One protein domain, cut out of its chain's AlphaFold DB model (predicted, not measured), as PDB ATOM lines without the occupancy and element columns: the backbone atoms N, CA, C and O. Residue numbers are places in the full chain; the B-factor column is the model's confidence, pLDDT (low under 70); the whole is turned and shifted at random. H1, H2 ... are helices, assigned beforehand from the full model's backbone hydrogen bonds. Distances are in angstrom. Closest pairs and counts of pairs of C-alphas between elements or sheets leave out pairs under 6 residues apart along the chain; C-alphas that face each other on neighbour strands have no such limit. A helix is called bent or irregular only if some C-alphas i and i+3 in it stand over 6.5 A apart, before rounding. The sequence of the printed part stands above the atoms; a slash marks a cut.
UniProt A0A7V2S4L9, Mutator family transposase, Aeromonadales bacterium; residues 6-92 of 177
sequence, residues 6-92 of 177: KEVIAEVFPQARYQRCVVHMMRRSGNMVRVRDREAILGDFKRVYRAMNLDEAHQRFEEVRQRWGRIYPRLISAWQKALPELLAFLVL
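Overview. This is residues 6 to 92 of the 177 residues of the protein "Mutator family transposase" of Aeromonadales bacterium (UniProt A0A7V2S4L9). Four helices, H2, H3, H4 and the first arm of H5, stand side by side as a four-cornered, up-and-down bundle, each running opposite ways to the next round the ring; its sides at H5a are loosely made. The second arm, H5b, kinks inward and slants over the end of the bundle where H2 and H4 begin, while H1 sits away from the bundle beyond an extended link, of which residues 13 to 16 stick out. The printed part has 87 residues with five named helices, H1 to H5 in that order, and no named strand: the class is all helix. The whole is compact, with a radius of gyration of the C-alphas of 13.7 A, yet elongated, spanning 43 by 25 by 18 A.

Along the chain. H1 is residues 6 to 12, 10.2 A long, beginning at C-alpha 6 at (0.006, -31.336, -0.957). H2 is residues 22 to 31, 14.4 A. H3, residues 35 to 49, measures 21.9 A and is irregular: C-alphas 36 and 39 are 7.2 A apart. H4 is residues 54 to 68, 20.6 A, beginning at C-alpha 54 at (5.234, -11.072, 2.152). H5, residues 73 to 91, was assigned as one helix by its hydrogen bonds but is bent, with C-alphas 81 and 84 7.6 A apart. Its arms are H5a, residues 73 to 81, 12.3 A, and H5b, residues 84 to 91, 11.6 A, ending at C-alpha 91 at (7.154, -16.788, 8.209). H5b is itself irregular, with C-alphas 86 and 89 7.5 A apart.

Arrangement. H1 is apart from H2, H3, H4 and both arms of H5. H2 and H3 touch as a helical hairpin, at a shallow tilt of 21 degrees, opposite ways; their closest C-alphas, of Gly 30 and Arg 38, are 5.8 A apart. H3 and H4 form another, at 18 degrees, with the C-alphas of Val 48 and Ala 57 closest at 4.7 A. H5a is close to but not clearly touching H4, the closest C-alphas being those of Arg 65 and Ile 76 at 6.2 A, and likewise H2, through Ser 29 and Leu 75 at 6.6 A. H5a and H5b stand at a steep tilt of 49 degrees. Residues 54 to 57 of H4 only just touch H5b, with 3 pairs of C-alphas within 8 A; those of Leu 54 and Leu 90 are closest, at 6.8 A. Every O i to N i+4 pair is within hydrogen-bond range in H1, H2, H4 and H5a; in H3 it is 9 of 11, and in H5b 1 of 4, with 1 of 5 O i to N i+3 pairs.

Size, cuts and confidence. The C-alphas of Val 12 and Arg 36 are the two farthest apart, 43.5 A. The printed part has no cut. The link from H1 to H2 is short, the other three are tight, and residues 11 to 16 stand free. The mean pLDDT of the printed part is 96.1, and no printed residue is under 70.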
ATOM      1  N   LYS A   6       0.511 -32.416  -1.818       91.19
ATOM      2  CA  LYS A   6       0.006 -31.336  -0.957       91.19
ATOM      3  C   LYS A   6      -1.220 -31.806  -0.179       91.19
ATOM      4  O   LYS A   6      -1.334 -31.519   1.007       91.19
ATOM      5  N   GLU A   7      -2.103 -32.513  -0.868       93.25
ATOM      6  CA  GLU A   7      -3.358 -33.035  -0.353       93.25
ATOM      7  C   GLU A   7      -3.081 -34.061   0.755       93.25
ATOM      8  O   GLU A   7      -3.566 -33.896   1.870       93.25
ATOM      9  N   VAL A   8      -2.180 -35.018   0.502       94.75
ATOM     10  CA  VAL A   8      -1.773 -36.029   1.497       94.75
ATOM     11  C   VAL A   8      -1.076 -35.399   2.707       94.75
ATOM     12  O   VAL A   8      -1.324 -35.798   3.840       94.75
ATOM     13  N   ILE A   9      -0.214 -34.392   2.508       94.06
ATOM     14  CA  ILE A   9       0.425 -33.694   3.639       94.06
ATOM     15  C   ILE A   9      -0.622 -32.992   4.509       94.06
ATOM     16  O   ILE A   9      -0.505 -33.036   5.731       94.06
ATOM     17  N   ALA A  10      -1.629 -32.358   3.905       93.75
ATOM     18  CA  ALA A  10      -2.689 -31.684   4.650       93.75
ATOM     19  C   ALA A  10      -3.568 -32.668   5.440       93.75
ATOM     20  O   ALA A  10      -4.015 -32.330   6.534       93.75
ATOM     21  N   GLU A  11      -3.777 -33.874   4.910       96.00
ATOM     22  CA  GLU A  11      -4.522 -34.949   5.569       96.00
ATOM     23  C   GLU A  11      -3.745 -35.555   6.749       96.00
ATOM     24  O   GLU A  11      -4.255 -35.620   7.865       96.00
ATOM     25  N   VAL A  12      -2.490 -35.960   6.525       97.00
ATOM     26  CA  VAL A  12      -1.687 -36.690   7.524       97.00
ATOM     27  C   VAL A  12      -1.052 -35.750   8.556       97.00
ATOM     28  O   VAL A  12      -0.910 -36.101   9.727       97.00
ATOM     29  N   PHE A  13      -0.670 -34.537   8.146       95.50
ATOM     30  CA  PHE A  13       0.011 -33.552   8.986       95.50
ATOM     31  C   PHE A  13      -0.691 -32.185   8.915       95.50
ATOM     32  O   PHE A  13      -0.116 -31.221   8.403       95.50
ATOM     33  N   PRO A  14      -1.898 -32.034   9.490       93.06
ATOM     34  CA  PRO A  14      -2.727 -30.834   9.319       93.06
ATOM     35  C   PRO A  14      -2.093 -29.543   9.861       93.06
ATOM     36  O   PRO A  14      -2.450 -28.442   9.450       93.06
ATOM     37  N   GLN A  15      -1.132 -29.655  10.782       91.25
ATOM     38  CA  GLN A  15      -0.391 -28.507  11.319       91.25
ATOM     39  C   GLN A  15       0.844 -28.134  10.480       91.25
ATOM     40  O   GLN A  15       1.450 -27.082  10.708       91.25
ATOM     41  N   ALA A  16       1.255 -28.984   9.535       91.56
ATOM     42  CA  ALA A  16       2.425 -28.744   8.707       91.56
ATOM     43  C   ALA A  16       2.113 -27.723   7.609       91.56
ATOM     44  O   ALA A  16       1.120 -27.807   6.890       91.56
ATOM     45  N   ARG A  17       3.015 -26.756   7.434       90.06
ATOM     46  CA  ARG A  17       2.942 -25.819   6.310       90.06
ATOM     47  C   ARG A  17       3.554 -26.459   5.072       90.06
ATOM     48  O   ARG A  17       4.722 -26.842   5.084       90.06
ATOM     49  N   TYR A  18       2.787 -26.512   3.988       91.94
ATOM     50  CA  TYR A  18       3.296 -26.965   2.701       91.94
ATOM     51  C   TYR A  18       4.095 -25.859   2.003       91.94
ATOM     52  O   TYR A  18       3.577 -24.774   1.739       91.94
ATOM     53  N   GLN A  19       5.344 -26.164   1.653       92.25
ATOM     54  CA  GLN A  19       6.209 -25.306   0.849       92.25
ATOM     55  C   GLN A  19       6.521 -25.993  -0.480       92.25
ATOM     56  O   GLN A  19       7.084 -27.089  -0.525       92.25
ATOM     57  N   ARG A  20       6.257 -25.302  -1.590       92.94
ATOM     58  CA  ARG A  20       6.697 -25.752  -2.912       92.94
ATOM     59  C   ARG A  20       8.188 -25.474  -3.084       92.94
ATOM     60  O   ARG A  20       8.664 -24.373  -2.832       92.94
ATOM     61  N   CYS A  21       8.941 -26.452  -3.580       93.00
ATOM     62  CA  CYS A  21      10.379 -26.289  -3.796       93.00
ATOM     63  C   CYS A  21      10.693 -25.158  -4.801       93.00
ATOM     64  O   CYS A  21      10.415 -25.282  -6.000       93.00
ATOM     65  N   VAL A  22      11.333 -24.087  -4.315       95.31
ATOM     66  CA  VAL A  22      11.721 -22.913  -5.116       95.31
ATOM     67  C   VAL A  22      12.694 -23.300  -6.225       95.31
ATOM     68  O   VAL A  22      12.527 -22.871  -7.362       95.31
ATOM     69  N   VAL A  23      13.671 -24.169  -5.950       93.88
ATOM     70  CA  VAL A  23      14.668 -24.588  -6.951       93.88
ATOM     71  C   VAL A  23      14.021 -25.297  -8.137       93.88
ATOM     72  O   VAL A  23      14.336 -24.986  -9.285       93.88
ATOM     73  N   HIS A  24      13.070 -26.200  -7.890       93.94
ATOM     74  CA  HIS A  24      12.325 -26.840  -8.974       93.94
ATOM     75  C   HIS A  24      11.470 -25.836  -9.754       93.94
ATOM     76  O   HIS A  24      11.385 -25.941 -10.979       93.94
ATOM     77  N   MET A  25      10.885 -24.839  -9.082       95.50
ATOM     78  CA  MET A  25      10.162 -23.764  -9.763       95.50
ATOM     79  C   MET A  25      11.094 -22.921 -10.643       95.50
ATOM     80  O   MET A  25      10.763 -22.651 -11.796       95.50
ATOM     81  N   MET A  26      12.282 -22.569 -10.151       96.75
ATOM     82  CA  MET A  26      13.293 -21.815 -10.900       96.75
ATOM     83  C   MET A  26      13.799 -22.594 -12.119       96.75
ATOM     84  O   MET A  26      13.851 -22.042 -13.217       96.75
ATOM     85  N   ARG A  27      14.093 -23.894 -11.967       95.31
ATOM     86  CA  ARG A  27      14.489 -24.772 -13.084       95.31
ATOM     87  C   ARG A  27      13.390 -24.868 -14.142       95.31
ATOM     88  O   ARG A  27      13.661 -24.670 -15.322       95.31
ATOM     89  N   ARG A  28      12.136 -25.094 -13.723       96.19
ATOM     90  CA  ARG A  28      10.979 -25.091 -14.632       96.19
ATOM     91  C   ARG A  28      10.852 -23.756 -15.365       96.19
ATOM     92  O   ARG A  28      10.637 -23.752 -16.570       96.19
ATOM     93  N   SER A  29      11.020 -22.644 -14.653       97.38
ATOM     94  CA  SER A  29      10.934 -21.295 -15.223       97.38
ATOM     95  C   SER A  29      11.980 -21.079 -16.316       97.38
ATOM     96  O   SER A  29      11.642 -20.601 -17.392       97.38
ATOM     97  N   GLY A  30      13.224 -21.518 -16.088       97.56
ATOM     98  CA  GLY A  30      14.304 -21.416 -17.075       97.56
ATOM     99  C   GLY A  30      14.042 -22.190 -18.374       97.56
ATOM    100  O   GLY A  30      14.497 -21.765 -19.437       97.56
ATOM    101  N   ASN A  31      13.271 -23.278 -18.303       96.94
ATOM    102  CA  ASN A  31      12.875 -24.078 -19.467       96.94
ATOM    103  C   ASN A  31      11.684 -23.482 -20.239       96.94
ATOM    104  O   ASN A  31      11.431 -23.886 -21.367       96.94
ATOM    105  N   MET A  32      10.945 -22.537 -19.649       96.19
ATOM    106  CA  MET A  32       9.771 -21.901 -20.268       96.19
ATOM    107  C   MET A  32      10.101 -20.602 -21.016       96.19
ATOM    108  O   MET A  32       9.200 -19.974 -21.572       96.19
ATOM    109  N   VAL A  33      11.364 -20.173 -21.002       97.62
ATOM    110  CA  VAL A  33      11.798 -18.863 -21.507       97.62
ATOM    111  C   VAL A  33      12.935 -19.004 -22.505       97.62
ATOM    112  O   VAL A  33      13.689 -19.981 -22.488       97.62
ATOM    113  N   ARG A  34      13.076 -17.998 -23.372       97.75
ATOM    114  CA  ARG A  34      14.175 -17.925 -24.339       97.75
ATOM    115  C   ARG A  34      15.503 -17.784 -23.600       97.75
ATOM    116  O   ARG A  34      15.571 -17.118 -22.569       97.75
ATOM    117  N   VAL A  35      16.572 -18.355 -24.159       97.69
ATOM    118  CA  VAL A  35      17.917 -18.330 -23.552       97.69
ATOM    119  C   VAL A  35      18.371 -16.899 -23.243       97.69
ATOM    120  O   VAL A  35      18.820 -16.645 -22.130       97.69
ATOM    121  N   ARG A  36      18.153 -15.960 -24.172       97.88
ATOM    122  CA  ARG A  36      18.523 -14.540 -24.020       97.88
ATOM    123  C   ARG A  36      17.842 -13.826 -22.844       97.88
ATOM    124  O   ARG A  36      18.421 -12.916 -22.273       97.88
ATOM    125  N   ASP A  37      16.627 -14.242 -22.480       97.88
ATOM    126  CA  ASP A  37      15.840 -13.594 -21.421       97.88
ATOM    127  C   ASP A  37      15.988 -14.330 -20.079       97.88
ATOM    128  O   ASP A  37      15.583 -13.821 -19.033       97.88
ATOM    129  N   ARG A  38      16.559 -15.544 -20.103       97.88
ATOM    130  CA  ARG A  38      16.599 -16.479 -18.974       97.88
ATOM    131  C   ARG A  38      17.286 -15.887 -17.753       97.88
ATOM    132  O   ARG A  38      16.762 -16.015 -16.653       97.88
ATOM    133  N   GLU A  39      18.447 -15.267 -17.927       98.06
ATOM    134  CA  GLU A  39      19.186 -14.689 -16.806       98.06
ATOM    135  C   GLU A  39      18.390 -13.561 -16.139       98.06
ATOM    136  O   GLU A  39      18.178 -13.592 -14.926       98.06
ATOM    137  N   ALA A  40      17.869 -12.628 -16.940       98.25
ATOM    138  CA  ALA A  40      17.117 -11.480 -16.451       98.25
ATOM    139  C   ALA A  40      15.853 -11.904 -15.686       98.25
ATOM    140  O   ALA A  40      15.654 -11.501 -14.541       98.25
ATOM    141  N   ILE A  41      15.024 -12.774 -16.272       98.06
ATOM    142  CA  ILE A  41      13.767 -13.184 -15.635       98.06
ATOM    143  C   ILE A  41      13.988 -14.055 -14.391       98.06
ATOM    144  O   ILE A  41      13.271 -13.916 -13.400       98.06
ATOM    145  N   LEU A  42      14.997 -14.936 -14.392       98.06
ATOM    146  CA  LEU A  42      15.337 -15.713 -13.197       98.06
ATOM    147  C   LEU A  42      15.937 -14.821 -12.101       98.06
ATOM    148  O   LEU A  42      15.692 -15.067 -10.919       98.06
ATOM    149  N   GLY A  43      16.682 -13.777 -12.468       98.38
ATOM    150  CA  GLY A  43      17.123 -12.732 -11.546       98.38
ATOM    151  C   GLY A  43      15.946 -12.010 -10.889       98.38
ATOM    152  O   GLY A  43      15.924 -11.851  -9.667       98.38
ATOM    153  N   ASP A  44      14.922 -11.659 -11.665       98.19
ATOM    154  CA  ASP A  44      13.709 -11.007 -11.164       98.19
ATOM    155  C   ASP A  44      12.945 -11.917 -10.189       98.19
ATOM    156  O   ASP A  44      12.683 -11.530  -9.049       98.19
ATOM    157  N   PHE A  45      12.709 -13.180 -10.553       98.19
ATOM    158  CA  PHE A  45      12.092 -14.156  -9.645       98.19
ATOM    159  C   PHE A  45      12.921 -14.439  -8.388       98.19
ATOM    160  O   PHE A  45      12.365 -14.684  -7.316       98.19
ATOM    161  N   LYS A  46      14.254 -14.372  -8.480       97.38
ATOM    162  CA  LYS A  46      15.149 -14.487  -7.323       97.38
ATOM    163  C   LYS A  46      14.924 -13.379  -6.304       97.38
ATOM    164  O   LYS A  46      15.037 -13.643  -5.109       97.38
ATOM    165  N   ARG A  47      14.577 -12.170  -6.751       97.50
ATOM    166  CA  ARG A  47      14.231 -11.057  -5.860       97.50
ATOM    167  C   ARG A  47      12.900 -11.296  -5.146       97.50
ATOM    168  O   ARG A  47      12.807 -10.970  -3.967       97.50
ATOM    169  N   VAL A  48      11.926 -11.932  -5.802       97.69
ATOM    170  CA  VAL A  48      10.610 -12.257  -5.213       97.69
ATOM    171  C   VAL A  48      10.756 -13.119  -3.957       97.69
ATOM    172  O   VAL A  48      10.388 -12.692  -2.869       97.69
ATOM    173  N   TYR A  49      11.350 -14.312  -4.065       95.25
ATOM    174  CA  TYR A  49      11.438 -15.214  -2.907       95.25
ATOM    175  C   TYR A  49      12.522 -14.814  -1.892       95.25
ATOM    176  O   TYR A  49      12.569 -15.359  -0.796       95.25
ATOM    177  N   ARG A  50      13.411 -13.869  -2.220       95.19
ATOM    178  CA  ARG A  50      14.400 -13.319  -1.271       95.19
ATOM    179  C   ARG A  50      13.930 -12.043  -0.568       95.19
ATOM    180  O   ARG A  50      14.744 -11.393   0.081       95.19
ATOM    181  N   ALA A  51      12.664 -11.666  -0.715       95.75
ATOM    182  CA  ALA A  51      12.083 -10.547   0.015       95.75
ATOM    183  C   ALA A  51      12.135 -10.750   1.541       95.75
ATOM    184  O   ALA A  51      12.183 -11.876   2.051       95.75
ATOM    185  N   MET A  52      12.139  -9.640   2.273       93.75
ATOM    186  CA  MET A  52      12.162  -9.598   3.731       93.75
ATOM    187  C   MET A  52      10.818 -10.011   4.326       93.75
ATOM    188  O   MET A  52      10.796 -10.717   5.339       93.75
ATOM    189  N   ASN A  53       9.715  -9.649   3.676       94.44
ATOM    190  CA  ASN A  53       8.356  -9.973   4.099       94.44
ATOM    191  C   ASN A  53       7.454 -10.301   2.893       94.44
ATOM    192  O   ASN A  53       7.897 -10.271   1.742       94.44
ATOM    193  N   LEU A  54       6.206 -10.688   3.177       94.94
ATOM    194  CA  LEU A  54       5.234 -11.072   2.152       94.94
ATOM    195  C   LEU A  54       4.847  -9.891   1.256       94.94
ATOM    196  O   LEU A  54       4.793 -10.070   0.042       94.94
ATOM    197  N   ASP A  55       4.647  -8.703   1.821       96.19
ATOM    198  CA  ASP A  55       4.224  -7.516   1.066       96.19
ATOM    199  C   ASP A  55       5.262  -7.134   0.006       96.19
ATOM    200  O   ASP A  55       4.941  -6.979  -1.172       96.19
ATOM    201  N   GLU A  56       6.537  -7.107   0.392       97.12
ATOM    202  CA  GLU A  56       7.650  -6.871  -0.522       97.12
ATOM    203  C   GLU A  56       7.767  -7.986  -1.577       97.12
ATOM    204  O   GLU A  56       8.060  -7.717  -2.742       97.12
ATOM    205  N   ALA A  57       7.516  -9.247  -1.207       97.44
ATOM    206  CA  ALA A  57       7.506 -10.352  -2.167       97.44
ATOM    207  C   ALA A  57       6.399 -10.173  -3.218       97.44
ATOM    208  O   ALA A  57       6.639 -10.385  -4.409       97.44
ATOM    209  N   HIS A  58       5.203  -9.760  -2.790       97.81
ATOM    210  CA  HIS A  58       4.069  -9.487  -3.667       97.81
ATOM    211  C   HIS A  58       4.331  -8.289  -4.580       97.81
ATOM    212  O   HIS A  58       4.106  -8.401  -5.785       97.81
ATOM    213  N   GLN A  59       4.884  -7.197  -4.049       98.31
ATOM    214  CA  GLN A  59       5.279  -6.034  -4.844       98.31
ATOM    215  C   GLN A  59       6.297  -6.416  -5.925       98.31
ATOM    216  O   GLN A  59       6.097  -6.137  -7.106       98.31
ATOM    217  N   ARG A  60       7.356  -7.143  -5.554       98.38
ATOM    218  CA  ARG A  60       8.362  -7.618  -6.515       98.38
ATOM    219  C   ARG A  60       7.761  -8.549  -7.561       98.38
ATOM    220  O   ARG A  60       8.161  -8.512  -8.719       98.38
ATOM    221  N   PHE A  61       6.817  -9.408  -7.174       98.50
ATOM    222  CA  PHE A  61       6.135 -10.279  -8.130       98.50
ATOM    223  C   PHE A  61       5.282  -9.480  -9.121       98.50
ATOM    224  O   PHE A  61       5.246  -9.817 -10.304       98.50
ATOM    225  N   GLU A  62       4.646  -8.405  -8.662       98.44
ATOM    226  CA  GLU A  62       3.882  -7.500  -9.514       98.44
ATOM    227  C   GLU A  62       4.782  -6.784 -10.535       98.44
ATOM    228  O   GLU A  62       4.458  -6.756 -11.722       98.44
ATOM    229  N   GLU A  63       5.971  -6.332 -10.130       98.44
ATOM    230  CA  GLU A  63       6.989  -5.797 -11.049       98.44
ATOM    231  C   GLU A  63       7.397  -6.832 -12.116       98.44
ATOM    232  O   GLU A  63       7.460  -6.527 -13.313       98.44
ATOM    233  N   VAL A  64       7.615  -8.092 -11.709       98.12
ATOM    234  CA  VAL A  64       7.914  -9.194 -12.641       98.12
ATOM    235  C   VAL A  64       6.748  -9.415 -13.611       98.12
ATOM    236  O   VAL A  64       6.970  -9.594 -14.811       98.12
ATOM    237  N   ARG A  65       5.503  -9.387 -13.118       98.25
ATOM    238  CA  ARG A  65       4.288  -9.537 -13.931       98.25
ATOM    239  C   ARG A  65       4.160  -8.412 -14.951       98.25
ATOM    240  O   ARG A  65       3.843  -8.699 -16.102       98.25
ATOM    241  N   GLN A  66       4.421  -7.166 -14.575       98.25
ATOM    242  CA  GLN A  66       4.352  -6.027 -15.492       98.25
ATOM    243  C   GLN A  66       5.413  -6.127 -16.589       98.25
ATOM    244  O   GLN A  66       5.104  -5.964 -17.770       98.25
ATOM    245  N   ARG A  67       6.648  -6.477 -16.213       98.12
ATOM    246  CA  ARG A  67       7.772  -6.586 -17.147       98.12
ATOM    247  C   ARG A  67       7.639  -7.764 -18.112       98.12
ATOM    248  O   ARG A  67       7.876  -7.616 -19.308       98.12
ATOM    249  N   TRP A  68       7.269  -8.939 -17.603       98.25
ATOM    250  CA  TRP A  68       7.327 -10.194 -18.360       98.25
ATOM    251  C   TRP A  68       5.962 -10.770 -18.730       98.25
ATOM    252  O   TRP A  68       5.901 -11.682 -19.550       98.25
ATOM    253  N   GLY A  69       4.860 -10.258 -18.181       97.25
ATOM    254  CA  GLY A  69       3.518 -10.826 -18.355       97.25
ATOM    255  C   GLY A  69       3.015 -10.839 -19.789       97.25
ATOM    256  O   GLY A  69       2.340 -11.787 -20.177       97.25
ATOM    257  N   ARG A  70       3.401  -9.849 -20.603       97.62
ATOM    258  CA  ARG A  70       3.071  -9.827 -22.038       97.62
ATOM    259  C   ARG A  70       3.881 -10.846 -22.843       97.62
ATOM    260  O   ARG A  70       3.366 -11.418 -23.793       97.62
ATOM    261  N   ILE A  71       5.134 -11.086 -22.454       97.94
ATOM    262  CA  ILE A  71       6.073 -11.943 -23.193       97.94
ATOM    263  C   ILE A  71       5.894 -13.417 -22.793       97.94
ATOM    264  O   ILE A  71       5.899 -14.308 -23.638       97.94
ATOM    265  N   TYR A  72       5.705 -13.674 -21.497       98.31
ATOM    266  CA  TYR A  72       5.656 -15.004 -20.890       98.31
ATOM    267  C   TYR A  72       4.404 -15.204 -20.005       98.31
ATOM    268  O   TYR A  72       4.531 -15.589 -18.837       98.31
ATOM    269  N   PRO A  73       3.174 -15.020 -20.529       97.75
ATOM    270  CA  PRO A  73       1.943 -15.061 -19.725       97.75
ATOM    271  C   PRO A  73       1.742 -16.399 -18.999       97.75
ATOM    272  O   PRO A  73       1.333 -16.440 -17.838       97.75
ATOM    273  N   ARG A  74       2.106 -17.516 -19.647       97.69
ATOM    274  CA  ARG A  74       2.021 -18.861 -19.051       97.69
ATOM    275  C   ARG A  74       2.938 -19.028 -17.840       97.69
ATOM    276  O   ARG A  74       2.552 -19.683 -16.873       97.69
ATOM    277  N   LEU A  75       4.142 -18.456 -17.886       97.88
ATOM    278  CA  LEU A  75       5.093 -18.529 -16.779       97.88
ATOM    279  C   LEU A  75       4.598 -17.718 -15.586       97.88
ATOM    280  O   LEU A  75       4.598 -18.219 -14.463       97.88
ATOM    281  N   ILE A  76       4.130 -16.498 -15.841       98.25
ATOM    282  CA  ILE A  76       3.606 -15.631 -14.791       98.25
ATOM    283  C   ILE A  76       2.363 -16.242 -14.143       98.25
ATOM    284  O   ILE A  76       2.293 -16.298 -12.920       98.25
ATOM    285  N   SER A  77       1.442 -16.810 -14.930       98.00
ATOM    286  CA  SER A  77       0.291 -17.544 -14.389       98.00
ATOM    287  C   SER A  77       0.719 -18.734 -13.518       98.00
ATOM    288  O   SER A  77       0.164 -18.955 -12.441       98.00
ATOM    289  N   ALA A  78       1.740 -19.490 -13.940       97.00
ATOM    290  CA  ALA A  78       2.262 -20.607 -13.155       97.00
ATOM    291  C   ALA A  78       2.867 -20.150 -11.818       97.00
ATOM    292  O   ALA A  78       2.678 -20.828 -10.809       97.00
ATOM    293  N   TRP A  79       3.569 -19.013 -11.801       97.81
ATOM    294  CA  TRP A  79       4.071 -18.409 -10.568       97.81
ATOM    295  C   TRP A  79       2.953 -17.879  -9.686       97.81
ATOM    296  O   TRP A  79       2.953 -18.190  -8.506       97.81
ATOM    297  N   GLN A  80       1.980 -17.160 -10.246       97.81
ATOM    298  CA  GLN A  80       0.857 -16.601  -9.495       97.81
ATOM    299  C   GLN A  80       0.088 -17.693  -8.740       97.81
ATOM    300  O   GLN A  80      -0.166 -17.554  -7.549       97.81
ATOM    301  N   LYS A  81      -0.202 -18.820  -9.405       96.06
ATOM    302  CA  LYS A  81      -0.857 -19.982  -8.779       96.06
ATOM    303  C   LYS A  81      -0.011 -20.613  -7.671       96.06
ATOM    304  O   LYS A  81      -0.550 -21.103  -6.687       96.06
ATOM    305  N   ALA A  82       1.308 -20.633  -7.844       95.38
ATOM    306  CA  ALA A  82       2.238 -21.251  -6.906       95.38
ATOM    307  C   ALA A  82       2.722 -20.298  -5.800       95.38
ATOM    308  O   ALA A  82       3.371 -20.756  -4.864       95.38
ATOM    309  N   LEU A  83       2.448 -18.995  -5.902       96.19
ATOM    310  CA  LEU A  83       3.064 -17.956  -5.080       96.19
ATOM    311  C   LEU A  83       2.849 -18.171  -3.572       96.19
ATOM    312  O   LEU A  83       3.846 -18.138  -2.851       96.19
ATOM    313  N   PRO A  84       1.632 -18.500  -3.083       94.94
ATOM    314  CA  PRO A  84       1.426 -18.755  -1.654       94.94
ATOM    315  C   PRO A  84       2.283 -19.918  -1.138       94.94
ATOM    316  O   PRO A  84       2.853 -19.853  -0.054       94.94
ATOM    317  N   GLU A  85       2.434 -20.967  -1.947       94.56
ATOM    318  CA  GLU A  85       3.230 -22.148  -1.605       94.56
ATOM    319  C   GLU A  85       4.732 -21.896  -1.740       94.56
ATOM    320  O   GLU A  85       5.525 -22.578  -1.100       94.56
ATOM    321  N   LEU A  86       5.143 -20.963  -2.603       95.31
ATOM    322  CA  LEU A  86       6.543 -20.585  -2.792       95.31
ATOM    323  C   LEU A  86       7.037 -19.656  -1.684       95.31
ATOM    324  O   LEU A  86       8.231 -19.675  -1.396       95.31
ATOM    325  N   LEU A  87       6.144 -18.878  -1.077       96.19
ATOM    326  CA  LEU A  87       6.462 -17.892  -0.047       96.19
ATOM    327  C   LEU A  87       6.143 -18.367   1.377       96.19
ATOM    328  O   LEU A  87       6.404 -17.632   2.328       96.19
ATOM    329  N   ALA A  88       5.631 -19.590   1.556       94.19
ATOM    330  CA  ALA A  88       5.229 -20.118   2.862       94.19
ATOM    331  C   ALA A  88       6.366 -20.090   3.904       94.19
ATOM    332  O   ALA A  88       6.115 -19.907   5.096       94.19
ATOM    333  N   PHE A  89       7.627 -20.204   3.470       93.69
ATOM    334  CA  PHE A  89       8.796 -20.109   4.350       93.69
ATOM    335  C   PHE A  89       9.093 -18.695   4.881       93.69
ATOM    336  O   PHE A  89       9.896 -18.573   5.806       93.69
ATOM    337  N   LEU A  90       8.497 -17.623   4.337       93.75
ATOM    338  CA  LEU A  90       8.781 -16.243   4.771       93.75
ATOM    339  C   LEU A  90       8.356 -15.963   6.217       93.75
ATOM    340  O   LEU A  90       8.873 -15.040   6.840       93.75
ATOM    341  N   VAL A  91       7.488 -16.801   6.780       90.38
ATOM    342  CA  VAL A  91       7.154 -16.788   8.209       90.38
ATOM    343  C   VAL A  91       8.351 -17.099   9.117       90.38
ATOM    344  O   VAL A  91       8.337 -16.756  10.294       90.38
ATOM    345  N   LEU A  92       9.388 -17.753   8.591       89.88
ATOM    346  CA  LEU A  92      10.604 -18.058   9.336       89.88
ATOM    347  C   LEU A  92      11.523 -16.828   9.406       89.88
ATOM    348  O   LEU A  92      11.555 -16.039   8.456       89.88
TER     349      LEU A  92